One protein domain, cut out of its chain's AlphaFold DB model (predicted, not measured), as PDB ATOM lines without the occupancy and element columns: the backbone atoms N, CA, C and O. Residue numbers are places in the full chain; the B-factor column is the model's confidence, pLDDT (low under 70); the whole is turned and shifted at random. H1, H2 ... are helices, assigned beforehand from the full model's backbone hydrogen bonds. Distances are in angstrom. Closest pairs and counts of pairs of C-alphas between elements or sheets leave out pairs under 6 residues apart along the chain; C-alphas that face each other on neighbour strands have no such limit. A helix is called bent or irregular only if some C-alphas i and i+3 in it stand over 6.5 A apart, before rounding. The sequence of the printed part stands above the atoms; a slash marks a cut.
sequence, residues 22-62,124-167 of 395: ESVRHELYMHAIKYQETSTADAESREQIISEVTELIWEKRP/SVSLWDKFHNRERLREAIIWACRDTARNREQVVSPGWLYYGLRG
ATOM      1  N   GLU A  22       6.129  47.411  17.907       88.44
ATOM      2  CA  GLU A  22       7.076  47.107  18.991       88.44
ATOM      3  C   GLU A  22       7.160  45.603  19.282       88.44
ATOM      4  O   GLU A  22       8.260  45.068  19.386       88.44
ATOM      5  N   SER A  23       6.012  44.916  19.327       89.38
ATOM      6  CA  SER A  23       5.933  43.476  19.629       89.38
ATOM      7  C   SER A  23       6.547  42.564  18.564       89.38
ATOM      8  O   SER A  23       6.990  41.477  18.901       89.38
ATOM      9  N   VAL A  24       6.610  43.003  17.302       88.00
ATOM     10  CA  VAL A  24       7.159  42.226  16.169       88.00
ATOM     11  C   VAL A  24       8.448  42.834  15.622       88.00
ATOM     12  O   VAL A  24       8.968  42.412  14.593       88.00
ATOM     13  N   ARG A  25       9.006  43.845  16.302       84.88
ATOM     14  CA  ARG A  25      10.180  44.585  15.823       84.88
ATOM     15  C   ARG A  25      11.386  43.671  15.624       84.88
ATOM     16  O   ARG A  25      12.125  43.855  14.661       84.88
ATOM     17  N   HIS A  26      11.584  42.717  16.532       85.25
ATOM     18  CA  HIS A  26      12.678  41.755  16.436       85.25
ATOM     19  C   HIS A  26      12.491  40.800  15.251       85.25
ATOM     20  O   HIS A  26      13.423  40.600  14.483       85.25
ATOM     21  N   GLU A  27      11.283  40.282  15.034       88.12
ATOM     22  CA  GLU A  27      10.979  39.412  13.890       88.12
ATOM     23  C   GLU A  27      11.177  40.149  12.561       88.12
ATOM     24  O   GLU A  27      11.924  39.682  11.702       88.12
ATOM     25  N   LEU A  28      10.623  41.361  12.428       84.56
ATOM     26  CA  LEU A  28      10.841  42.224  11.261       84.56
ATOM     27  C   LEU A  28      12.337  42.482  11.015       84.56
ATOM     28  O   LEU A  28      12.780  42.508   9.865       84.56
ATOM     29  N   TYR A  29      13.119  42.644  12.088       80.62
ATOM     30  CA  TYR A  29      14.574  42.787  12.028       80.62
ATOM     31  C   TYR A  29      15.261  41.531  11.493       80.62
ATOM     32  O   TYR A  29      16.046  41.625  10.547       80.62
ATOM     33  N   MET A  30      14.910  40.357  12.015       83.19
ATOM     34  CA  MET A  30      15.474  39.088  11.556       83.19
ATOM     35  C   MET A  30      15.105  38.786  10.098       83.19
ATOM     36  O   MET A  30      15.969  38.361   9.333       83.19
ATOM     37  N   HIS A  31      13.868  39.054   9.670       84.44
ATOM     38  CA  HIS A  31      13.468  38.890   8.266       84.44
ATOM     39  C   HIS A  31      14.221  39.842   7.332       84.44
ATOM     40  O   HIS A  31      14.636  39.434   6.249       84.44
ATOM     41  N   ALA A  32      14.457  41.092   7.744       77.00
ATOM     42  CA  ALA A  32      15.237  42.028   6.940       77.00
ATOM     43  C   ALA A  32      16.692  41.565   6.756       77.00
ATOM     44  O   ALA A  32      17.204  41.668   5.643       77.00
ATOM     45  N   ILE A  33      17.333  41.018   7.797       77.62
ATOM     46  CA  ILE A  33      18.679  40.426   7.684       77.62
ATOM     47  C   ILE A  33      18.662  39.234   6.729       77.62
ATOM     48  O   ILE A  33      19.416  39.223   5.758       77.62
ATOM     49  N   LYS A  34      17.749  38.276   6.939       83.88
ATOM     50  CA  LYS A  34      17.616  37.099   6.065       83.88
ATOM     51  C   LYS A  34      17.443  37.505   4.601       83.88
ATOM     52  O   LYS A  34      18.093  36.948   3.722       83.88
ATOM     53  N   TYR A  35      16.621  38.519   4.324       81.00
ATOM     54  CA  TYR A  35      16.398  39.015   2.964       81.00
ATOM     55  C   TYR A  35      17.668  39.604   2.323       81.00
ATOM     56  O   TYR A  35      17.827  39.540   1.103       81.00
ATOM     57  N   GLN A  36      18.563  40.188   3.127       76.62
ATOM     58  CA  GLN A  36      19.847  40.724   2.666       76.62
ATOM     59  C   GLN A  36      20.877  39.626   2.392       76.62
ATOM     60  O   GLN A  36      21.639  39.743   1.435       76.62
ATOM     61  N   GLU A  37      20.897  38.582   3.217       82.12
ATOM     62  CA  GLU A  37      21.797  37.432   3.068       82.12
ATOM     63  C   GLU A  37      21.359  36.500   1.928       82.12
ATOM     64  O   GLU A  37      22.186  35.831   1.308       82.12
ATOM     65  N   THR A  38      20.062  36.496   1.606       82.38
ATOM     66  CA  THR A  38      19.499  35.684   0.525       82.38
ATOM     67  C   THR A  38      19.922  36.219  -0.844       82.38
ATOM     68  O   THR A  38      19.644  37.369  -1.211       82.38
ATOM     69  N   SER A  39      20.558  35.349  -1.636       79.38
ATOM     70  CA  SER A  39      20.989  35.639  -3.007       79.38
ATOM     71  C   SER A  39      19.856  36.240  -3.840       79.38
ATOM     72  O   SER A  39      18.707  35.817  -3.761       79.38
ATOM     73  N   THR A  40      20.161  37.207  -4.707       77.00
ATOM     74  CA  THR A  40      19.164  37.750  -5.645       77.00
ATOM     75  C   THR A  40      18.690  36.723  -6.674       77.00
ATOM     76  O   THR A  40      17.654  36.944  -7.292       77.00
ATOM     77  N   ALA A  41      19.444  35.635  -6.875       77.38
ATOM     78  CA  ALA A  41      19.050  34.520  -7.734       77.38
ATOM     79  C   ALA A  41      18.094  33.534  -7.033       77.38
ATOM     80  O   ALA A  41      17.415  32.772  -7.711       77.38
ATOM     81  N   ASP A  42      18.016  33.570  -5.698       85.88
ATOM     82  CA  ASP A  42      17.095  32.753  -4.908       85.88
ATOM     83  C   ASP A  42      15.765  33.500  -4.725       85.88
ATOM     84  O   ASP A  42      15.522  34.201  -3.739       85.88
ATOM     85  N   ALA A  43      14.926  33.426  -5.757       85.81
ATOM     86  CA  ALA A  43      13.637  34.111  -5.777       85.81
ATOM     87  C   ALA A  43      12.633  33.514  -4.776       85.81
ATOM     88  O   ALA A  43      11.814  34.257  -4.235       85.81
ATOM     89  N   GLU A  44      12.710  32.208  -4.517       90.75
ATOM     90  CA  GLU A  44      11.772  31.479  -3.663       90.75
ATOM     91  C   GLU A  44      11.942  31.870  -2.191       90.75
ATOM     92  O   GLU A  44      10.985  32.330  -1.565       90.75
ATOM     93  N   SER A  45      13.172  31.827  -1.667       87.44
ATOM     94  CA  SER A  45      13.450  32.239  -0.284       87.44
ATOM     95  C   SER A  45      13.114  33.715  -0.048       87.44
ATOM     96  O   SER A  45      12.576  34.089   0.996       87.44
ATOM     97  N   ARG A  46      13.381  34.589  -1.032       85.19
ATOM     98  CA  ARG A  46      13.010  36.014  -0.939       85.19
ATOM     99  C   ARG A  46      11.502  36.200  -0.889       85.19
ATOM    100  O   ARG A  46      11.036  37.050  -0.131       85.19
ATOM    101  N   GLU A  47      10.761  35.440  -1.688       89.75
ATOM    102  CA  GLU A  47       9.303  35.488  -1.698       89.75
ATOM    103  C   GLU A  47       8.718  35.012  -0.372       89.75
ATOM    104  O   GLU A  47       7.844  35.685   0.175       89.75
ATOM    105  N   GLN A  48       9.251  33.925   0.190       90.81
ATOM    106  CA  GLN A  48       8.844  33.443   1.505       90.81
ATOM    107  C   GLN A  48       9.012  34.537   2.570       90.81
ATOM    108  O   GLN A  48       8.064  34.848   3.289       90.81
ATOM    109  N   ILE A  49      10.176  35.194   2.615       88.94
ATOM    110  CA  ILE A  49      10.438  36.276   3.575       88.94
ATOM    111  C   ILE A  49       9.475  37.456   3.371       88.94
ATOM    112  O   ILE A  49       8.968  38.021   4.338       88.94
ATOM    113  N   ILE A  50       9.210  37.846   2.118       89.69
ATOM    114  CA  ILE A  50       8.246  38.912   1.804       89.69
ATOM    115  C   ILE A  50       6.845  38.533   2.299       89.69
ATOM    116  O   ILE A  50       6.159  39.387   2.864       89.69
ATOM    117  N   SER A  51       6.424  37.282   2.107       92.00
ATOM    118  CA  SER A  51       5.126  36.784   2.566       92.00
ATOM    119  C   SER A  51       5.023  36.806   4.093       92.00
ATOM    120  O   SER A  51       4.055  37.342   4.622       92.00
ATOM    121  N   GLU A  52       6.038  36.311   4.804       91.88
ATOM    122  CA  GLU A  52       6.091  36.311   6.275       91.88
ATOM    123  C   GLU A  52       6.007  37.739   6.844       91.88
ATOM    124  O   GLU A  52       5.183  38.027   7.710       91.88
ATOM    125  N   VAL A  53       6.791  38.677   6.297       89.56
ATOM    126  CA  VAL A  53       6.736  40.096   6.693       89.56
ATOM    127  C   VAL A  53       5.377  40.723   6.370       89.56
ATOM    128  O   VAL A  53       4.885  41.555   7.135       89.56
ATOM    129  N   THR A  54       4.764  40.333   5.248       91.19
ATOM    130  CA  THR A  54       3.428  40.804   4.869       91.19
ATOM    131  C   THR A  54       2.389  40.362   5.888       91.19
ATOM    132  O   THR A  54       1.632  41.219   6.336       91.19
ATOM    133  N   GLU A  55       2.394  39.100   6.328       92.31
ATOM    134  CA  GLU A  55       1.468  38.632   7.369       92.31
ATOM    135  C   GLU A  55       1.686  39.360   8.694       92.31
ATOM    136  O   GLU A  55       0.731  39.903   9.246       92.31
ATOM    137  N   LEU A  56       2.936  39.488   9.155       90.25
ATOM    138  CA  LEU A  56       3.242  40.190  10.409       90.25
ATOM    139  C   LEU A  56       2.692  41.623  10.426       90.25
ATOM    140  O   LEU A  56       2.136  42.081  11.425       90.25
ATOM    141  N   ILE A  57       2.837  42.350   9.317       89.75
ATOM    142  CA  ILE A  57       2.341  43.726   9.206       89.75
ATOM    143  C   ILE A  57       0.814  43.747   9.045       89.75
ATOM    144  O   ILE A  57       0.138  44.573   9.668       89.75
ATOM    145  N   TRP A  58       0.269  42.831   8.242       90.44
ATOM    146  CA  TRP A  58      -1.160  42.708   7.954       90.44
ATOM    147  C   TRP A  58      -1.994  42.265   9.157       90.44
ATOM    148  O   TRP A  58      -3.179  42.590   9.219       90.44
ATOM    149  N   GLU A  59      -1.405  41.554  10.114       90.38
ATOM    150  CA  GLU A  59      -2.055  41.179  11.371       90.38
ATOM    151  C   GLU A  59      -2.083  42.336  12.371       90.38
ATOM    152  O   GLU A  59      -3.102  42.563  13.021       90.38
ATOM    153  N   LYS A  60      -0.992  43.107  12.488       87.31
ATOM    154  CA  LYS A  60      -0.929  44.234  13.435       87.31
ATOM    155  C   LYS A  60      -1.822  45.396  13.001       87.31
ATOM    156  O   LYS A  60      -2.525  45.968  13.831       87.31
ATOM    157  N   ARG A  61      -1.744  45.776  11.720       83.81
ATOM    158  CA  ARG A  61      -2.474  46.887  11.073       83.81
ATOM    159  C   ARG A  61      -2.367  48.317  11.654       83.81
ATOM    160  O   ARG A  61      -3.230  49.125  11.307       83.81
ATOM    161  N   PRO A  62      -1.362  48.743  12.448       88.50
ATOM    162  CA  PRO A  62      -1.185  50.171  12.683       88.50
ATOM    163  C   PRO A  62      -0.617  50.812  11.412       88.50
ATOM    164  O   PRO A  62       0.374  50.342  10.848       88.50
ATOM    165  N   SER A 124      -4.871  57.661  -7.977       72.44
ATOM    166  CA  SER A 124      -6.236  57.748  -7.447       72.44
ATOM    167  C   SER A 124      -6.437  57.000  -6.125       72.44
ATOM    168  O   SER A 124      -7.532  57.040  -5.563       72.44
ATOM    169  N   VAL A 125      -5.403  56.316  -5.626       84.56
ATOM    170  CA  VAL A 125      -5.424  55.531  -4.395       84.56
ATOM    171  C   VAL A 125      -4.600  56.243  -3.321       84.56
ATOM    172  O   VAL A 125      -3.413  56.532  -3.500       84.56
ATOM    173  N   SER A 126      -5.221  56.503  -2.170       88.50
ATOM    174  CA  SER A 126      -4.543  57.148  -1.044       88.50
ATOM    175  C   SER A 126      -3.488  56.235  -0.402       88.50
ATOM    176  O   SER A 126      -3.461  55.020  -0.617       88.50
ATOM    177  N   LEU A 127      -2.596  56.795   0.426       90.75
ATOM    178  CA  LEU A 127      -1.637  55.971   1.178       90.75
ATOM    179  C   LEU A 127      -2.351  55.035   2.154       90.75
ATOM    180  O   LEU A 127      -1.916  53.899   2.344       90.75
ATOM    181  N   TRP A 128      -3.442  55.517   2.747       90.50
ATOM    182  CA  TRP A 128      -4.319  54.733   3.600       90.50
ATOM    183  C   TRP A 128      -4.891  53.517   2.864       90.50
ATOM    184  O   TRP A 128      -4.750  52.391   3.347       90.50
ATOM    185  N   ASP A 129      -5.451  53.724   1.672       90.25
ATOM    186  CA  ASP A 129      -6.059  52.655   0.873       90.25
ATOM    187  C   ASP A 129      -5.014  51.642   0.394       90.25
ATOM    188  O   ASP A 129      -5.255  50.436   0.415       90.25
ATOM    189  N   LYS A 130      -3.810  52.105   0.028       91.31
ATOM    190  CA  LYS A 130      -2.689  51.214  -0.313       91.31
ATOM    191  C   LYS A 130      -2.269  50.334   0.855       91.31
ATOM    192  O   LYS A 130      -1.990  49.162   0.651       91.31
ATOM    193  N   PHE A 131      -2.212  50.880   2.069       92.19
ATOM    194  CA  PHE A 131      -1.850  50.097   3.251       92.19
ATOM    195  C   PHE A 131      -2.906  49.026   3.569       92.19
ATOM    196  O   PHE A 131      -2.559  47.927   3.993       92.19
ATOM    197  N   HIS A 132      -4.180  49.314   3.292       90.44
ATOM    198  CA  HIS A 132      -5.301  48.391   3.499       90.44
ATOM    199  C   HIS A 132      -5.595  47.478   2.304       90.44
ATOM    200  O   HIS A 132      -6.553  46.707   2.334       90.44
ATOM    201  N   ASN A 133      -4.759  47.513   1.267       92.19
ATOM    202  CA  ASN A 133      -4.805  46.581   0.156       92.19
ATOM    203  C   ASN A 133      -3.593  45.646   0.242       92.19
ATOM    204  O   ASN A 133      -2.451  46.094   0.192       92.19
ATOM    205  N   ARG A 134      -3.835  44.336   0.362       91.62
ATOM    206  CA  ARG A 134      -2.777  43.348   0.635       91.62
ATOM    207  C   ARG A 134      -1.704  43.304  -0.455       91.62
ATOM    208  O   ARG A 134      -0.522  43.200  -0.142       91.62
ATOM    209  N   GLU A 135      -2.097  43.435  -1.719       91.44
ATOM    210  CA  GLU A 135      -1.164  43.445  -2.850       91.44
ATOM    211  C   GLU A 135      -0.294  44.708  -2.834       91.44
ATOM    212  O   GLU A 135       0.929  44.626  -2.939       91.44
ATOM    213  N   ARG A 136      -0.907  45.877  -2.607       90.94
ATOM    214  CA  ARG A 136      -0.197  47.165  -2.511       90.94
ATOM    215  C   ARG A 136       0.704  47.251  -1.282       90.94
ATOM    216  O   ARG A 136       1.803  47.801  -1.361       90.94
ATOM    217  N   LEU A 137       0.275  46.685  -0.157       91.56
ATOM    218  CA  LEU A 137       1.104  46.552   1.031       91.56
ATOM    219  C   LEU A 137       2.338  45.695   0.731       91.56
ATOM    220  O   LEU A 137       3.456  46.102   1.046       91.56
ATOM    221  N   ARG A 138       2.152  44.547   0.069       91.38
ATOM    222  CA  ARG A 138       3.255  43.675  -0.349       91.38
ATOM    223  C   ARG A 138       4.231  44.406  -1.278       91.38
ATOM    224  O   ARG A 138       5.439  44.313  -1.078       91.38
ATOM    225  N   GLU A 139       3.745  45.194  -2.242       89.62
ATOM    226  CA  GLU A 139       4.595  46.050  -3.092       89.62
ATOM    227  C   GLU A 139       5.429  47.048  -2.265       89.62
ATOM    228  O   GLU A 139       6.632  47.209  -2.499       89.62
ATOM    229  N   ALA A 140       4.816  47.687  -1.264       88.81
ATOM    230  CA  ALA A 140       5.501  48.611  -0.363       88.81
ATOM    231  C   ALA A 140       6.559  47.911   0.509       88.81
ATOM    232  O   ALA A 140       7.636  48.471   0.725       88.81
ATOM    233  N   ILE A 141       6.290  46.684   0.965       87.44
ATOM    234  CA  ILE A 141       7.240  45.850   1.717       87.44
ATOM    235  C   ILE A 141       8.422  45.456   0.833       87.44
ATOM    236  O   ILE A 141       9.566  45.626   1.246       87.44
ATOM    237  N   ILE A 142       8.180  45.016  -0.406       84.94
ATOM    238  CA  ILE A 142       9.249  44.726  -1.374       84.94
ATOM    239  C   ILE A 142      10.145  45.950  -1.559       84.94
ATOM    240  O   ILE A 142      11.373  45.831  -1.584       84.94
ATOM    241  N   TRP A 143       9.537  47.133  -1.684       82.44
ATOM    242  CA  TRP A 143      10.271  48.384  -1.803       82.44
ATOM    243  C   TRP A 143      11.125  48.649  -0.557       82.44
ATOM    244  O   TRP A 143      12.328  48.883  -0.683       82.44
ATOM    245  N   ALA A 144      10.529  48.540   0.635       80.62
ATOM    246  CA  ALA A 144      11.226  48.712   1.905       80.62
ATOM    247  C   ALA A 144      12.410  47.737   2.028       80.62
ATOM    248  O   ALA A 144      13.527  48.182   2.255       80.62
ATOM    249  N   CYS A 145      12.210  46.443   1.766       75.06
ATOM    250  CA  CYS A 145      13.258  45.417   1.809       75.06
ATOM    251  C   CYS A 145      14.405  45.660   0.806       75.06
ATOM    252  O   CYS A 145      15.552  45.290   1.058       75.06
ATOM    253  N   ARG A 146      14.131  46.265  -0.359       71.06
ATOM    254  CA  ARG A 146      15.166  46.591  -1.360       71.06
ATOM    255  C   ARG A 146      16.042  47.769  -0.944       71.06
ATOM    256  O   ARG A 146      17.241  47.737  -1.208       71.06
ATOM    257  N   ASP A 147      15.466  48.811  -0.348       64.44
ATOM    258  CA  ASP A 147      16.241  50.002   0.026       64.44
ATOM    259  C   ASP A 147      17.003  49.800   1.343       64.44
ATOM    260  O   ASP A 147      18.124  50.286   1.495       64.44
ATOM    261  N   THR A 148      16.476  48.972   2.248       59.94
ATOM    262  CA  THR A 148      17.199  48.512   3.442       59.94
ATOM    263  C   THR A 148      18.428  47.671   3.088       59.94
ATOM    264  O   THR A 148      19.459  47.805   3.737       59.94
ATOM    265  N   ALA A 149      18.401  46.900   1.992       52.97
ATOM    266  CA  ALA A 149      19.581  46.183   1.490       52.97
ATOM    267  C   ALA A 149      20.754  47.103   1.090       52.97
ATOM    268  O   ALA A 149      21.901  46.663   1.037       52.97
ATOM    269  N   ARG A 150      20.497  48.394   0.840       55.81
ATOM    270  CA  ARG A 150      21.544  49.403   0.599       55.81
ATOM    271  C   ARG A 150      22.062  50.047   1.881       55.81
ATOM    272  O   ARG A 150      23.093  50.714   1.843       55.81
ATOM    273  N   ASN A 151      21.351  49.888   2.993       54.03
ATOM    274  CA  ASN A 151      21.609  50.592   4.238       54.03
ATOM    275  C   ASN A 151      21.434  49.618   5.414       54.03
ATOM    276  O   ASN A 151      20.370  49.562   6.030       54.03
ATOM    277  N   ARG A 152      22.497  48.839   5.689       50.09
ATOM    278  CA  ARG A 152      22.557  47.680   6.612       50.09
ATOM    279  C   ARG A 152      22.038  47.934   8.040       50.09
ATOM    280  O   ARG A 152      21.854  46.987   8.793       50.09
ATOM    281  N   GLU A 153      21.794  49.187   8.417       46.78
ATOM    282  CA  GLU A 153      21.313  49.590   9.745       46.78
ATOM    283  C   GLU A 153      19.794  49.809   9.832       46.78
ATOM    284  O   GLU A 153      19.264  49.993  10.927       46.78
ATOM    285  N   GLN A 154      19.068  49.835   8.708       49.56
ATOM    286  CA  GLN A 154      17.639  50.150   8.717       49.56
ATOM    287  C   GLN A 154      16.838  48.969   8.187       49.56
ATOM    288  O   GLN A 154      17.109  48.456   7.117       49.56
ATOM    289  N   VAL A 155      15.866  48.530   8.978       56.16
ATOM    290  CA  VAL A 155      14.972  47.387   8.735       56.16
ATOM    291  C   VAL A 155      13.670  47.877   8.100       56.16
ATOM    292  O   VAL A 155      13.519  49.089   7.931       56.16
ATOM    293  N   VAL A 156      12.737  46.986   7.725       65.31
ATOM    294  CA  VAL A 156      11.338  47.331   7.389       65.31
ATOM    295  C   VAL A 156      10.705  48.083   8.566       65.31
ATOM    296  O   VAL A 156      10.023  47.539   9.426       65.31
ATOM    297  N   SER A 157      11.032  49.365   8.651       73.56
ATOM    298  CA  SER A 157      10.568  50.284   9.667       73.56
ATOM    299  C   SER A 157       9.289  50.939   9.161       73.56
ATOM    300  O   SER A 157       9.125  51.085   7.946       73.56
ATOM    301  N   PRO A 158       8.434  51.446  10.055       75.69
ATOM    302  CA  PRO A 158       7.278  52.244   9.663       75.69
ATOM    303  C   PRO A 158       7.647  53.372   8.688       75.69
ATOM    304  O   PRO A 158       6.978  53.578   7.686       75.69
ATOM    305  N   GLY A 159       8.783  54.047   8.892       79.94
ATOM    306  CA  GLY A 159       9.241  55.096   7.976       79.94
ATOM    307  C   GLY A 159       9.547  54.593   6.559       79.94
ATOM    308  O   GLY A 159       9.229  55.280   5.587       79.94
ATOM    309  N   TRP A 160      10.133  53.399   6.436       80.94
ATOM    310  CA  TRP A 160      10.426  52.775   5.143       80.94
ATOM    311  C   TRP A 160       9.187  52.190   4.486       80.94
ATOM    312  O   TRP A 160       9.030  52.339   3.279       80.94
ATOM    313  N   LEU A 161       8.281  51.605   5.270       86.62
ATOM    314  CA  LEU A 161       6.995  51.141   4.771       86.62
ATOM    315  C   LEU A 161       6.152  52.314   4.262       86.62
ATOM    316  O   LEU A 161       5.657  52.270   3.141       86.62
ATOM    317  N   TYR A 162       6.084  53.410   5.023       88.19
ATOM    318  CA  TYR A 162       5.457  54.660   4.592       88.19
ATOM    319  C   TYR A 162       6.053  55.158   3.275       88.19
ATOM    320  O   TYR A 162       5.326  55.569   2.375       88.19
ATOM    321  N   TYR A 163       7.380  55.118   3.132       83.62
ATOM    322  CA  TYR A 163       8.036  55.501   1.885       83.62
ATOM    323  C   TYR A 163       7.704  54.537   0.733       83.62
ATOM    324  O   TYR A 163       7.423  54.993  -0.375       83.62
ATOM    325  N   GLY A 164       7.679  53.229   0.998       86.25
ATOM    326  CA  GLY A 164       7.277  52.195   0.047       86.25
ATOM    327  C   GLY A 164       5.846  52.390  -0.455       86.25
ATOM    328  O   GLY A 164       5.621  52.328  -1.661       86.25
ATOM    329  N   LEU A 165       4.905  52.755   0.425       88.25
ATOM    330  CA  LEU A 165       3.515  53.076   0.063       88.25
ATOM    331  C   LEU A 165       3.420  54.274  -0.894       88.25
ATOM    332  O   LEU A 165       2.528  54.340  -1.742       88.25
ATOM    333  N   ARG A 166       4.365  55.220  -0.818       84.75
ATOM    334  CA  ARG A 166       4.441  56.319  -1.793       84.75
ATOM    335  C   ARG A 166       4.891  55.842  -3.174       84.75
ATOM    336  O   ARG A 166       4.702  56.579  -4.134       84.75
ATOM    337  N   GLY A 167       5.505  54.661  -3.295       68.88
ATOM    338  CA  GLY A 167       5.939  54.075  -4.570       68.88
ATOM    339  C   GLY A 167       6.944  54.934  -5.350       68.88
ATOM    340  O   GLY A 167       7.051  54.814  -6.566       68.88
TER     341      GLY A 167
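This is residues 22 to 62 and 124 to 167 of the 395 residues of the protein "Site-specific DNA-methyltransferase (cytosine-N(4)-specific)" of Brevibacterium sp. S22 (UniProt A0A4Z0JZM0). H4 runs through the middle, crossed by H2, hairpin partner of H1, and by short H5; H3 sits near its start. The printed part has 85 residues with named helices H1 to H5. It is all helix and compact: radius of gyration of the C-alphas 12.1 A, spans 35 by 28 by 21 A.

Start at the hairpin of H1, residues 22 to 37, and H2, residues 43 to 60, C-alphas 35 and 46 closest, 6.0 A. H4, residues 134 to 148, touches H2, closest at C-alphas 138 and 54, 6.0 A. H5, residues 158 to 165, touches H4, closest at C-alphas 164 and 140, 4.0 A, and H3, residues 127 to 131. Every O i to N i+4 pair is within hydrogen-bond range, but in H1 10 of 12.

Find C-alpha 22 at (7.076, 47.107, 18.991), beginning irregular H1, and C-alpha 165 at (3.515, 53.076, 0.063), ending H5.

Residues 63 to 123 are cut out, C-alphas 62 and 124 standing 22.1 A apart; pLDDT is under 70 at residues 147 to 156 and 167.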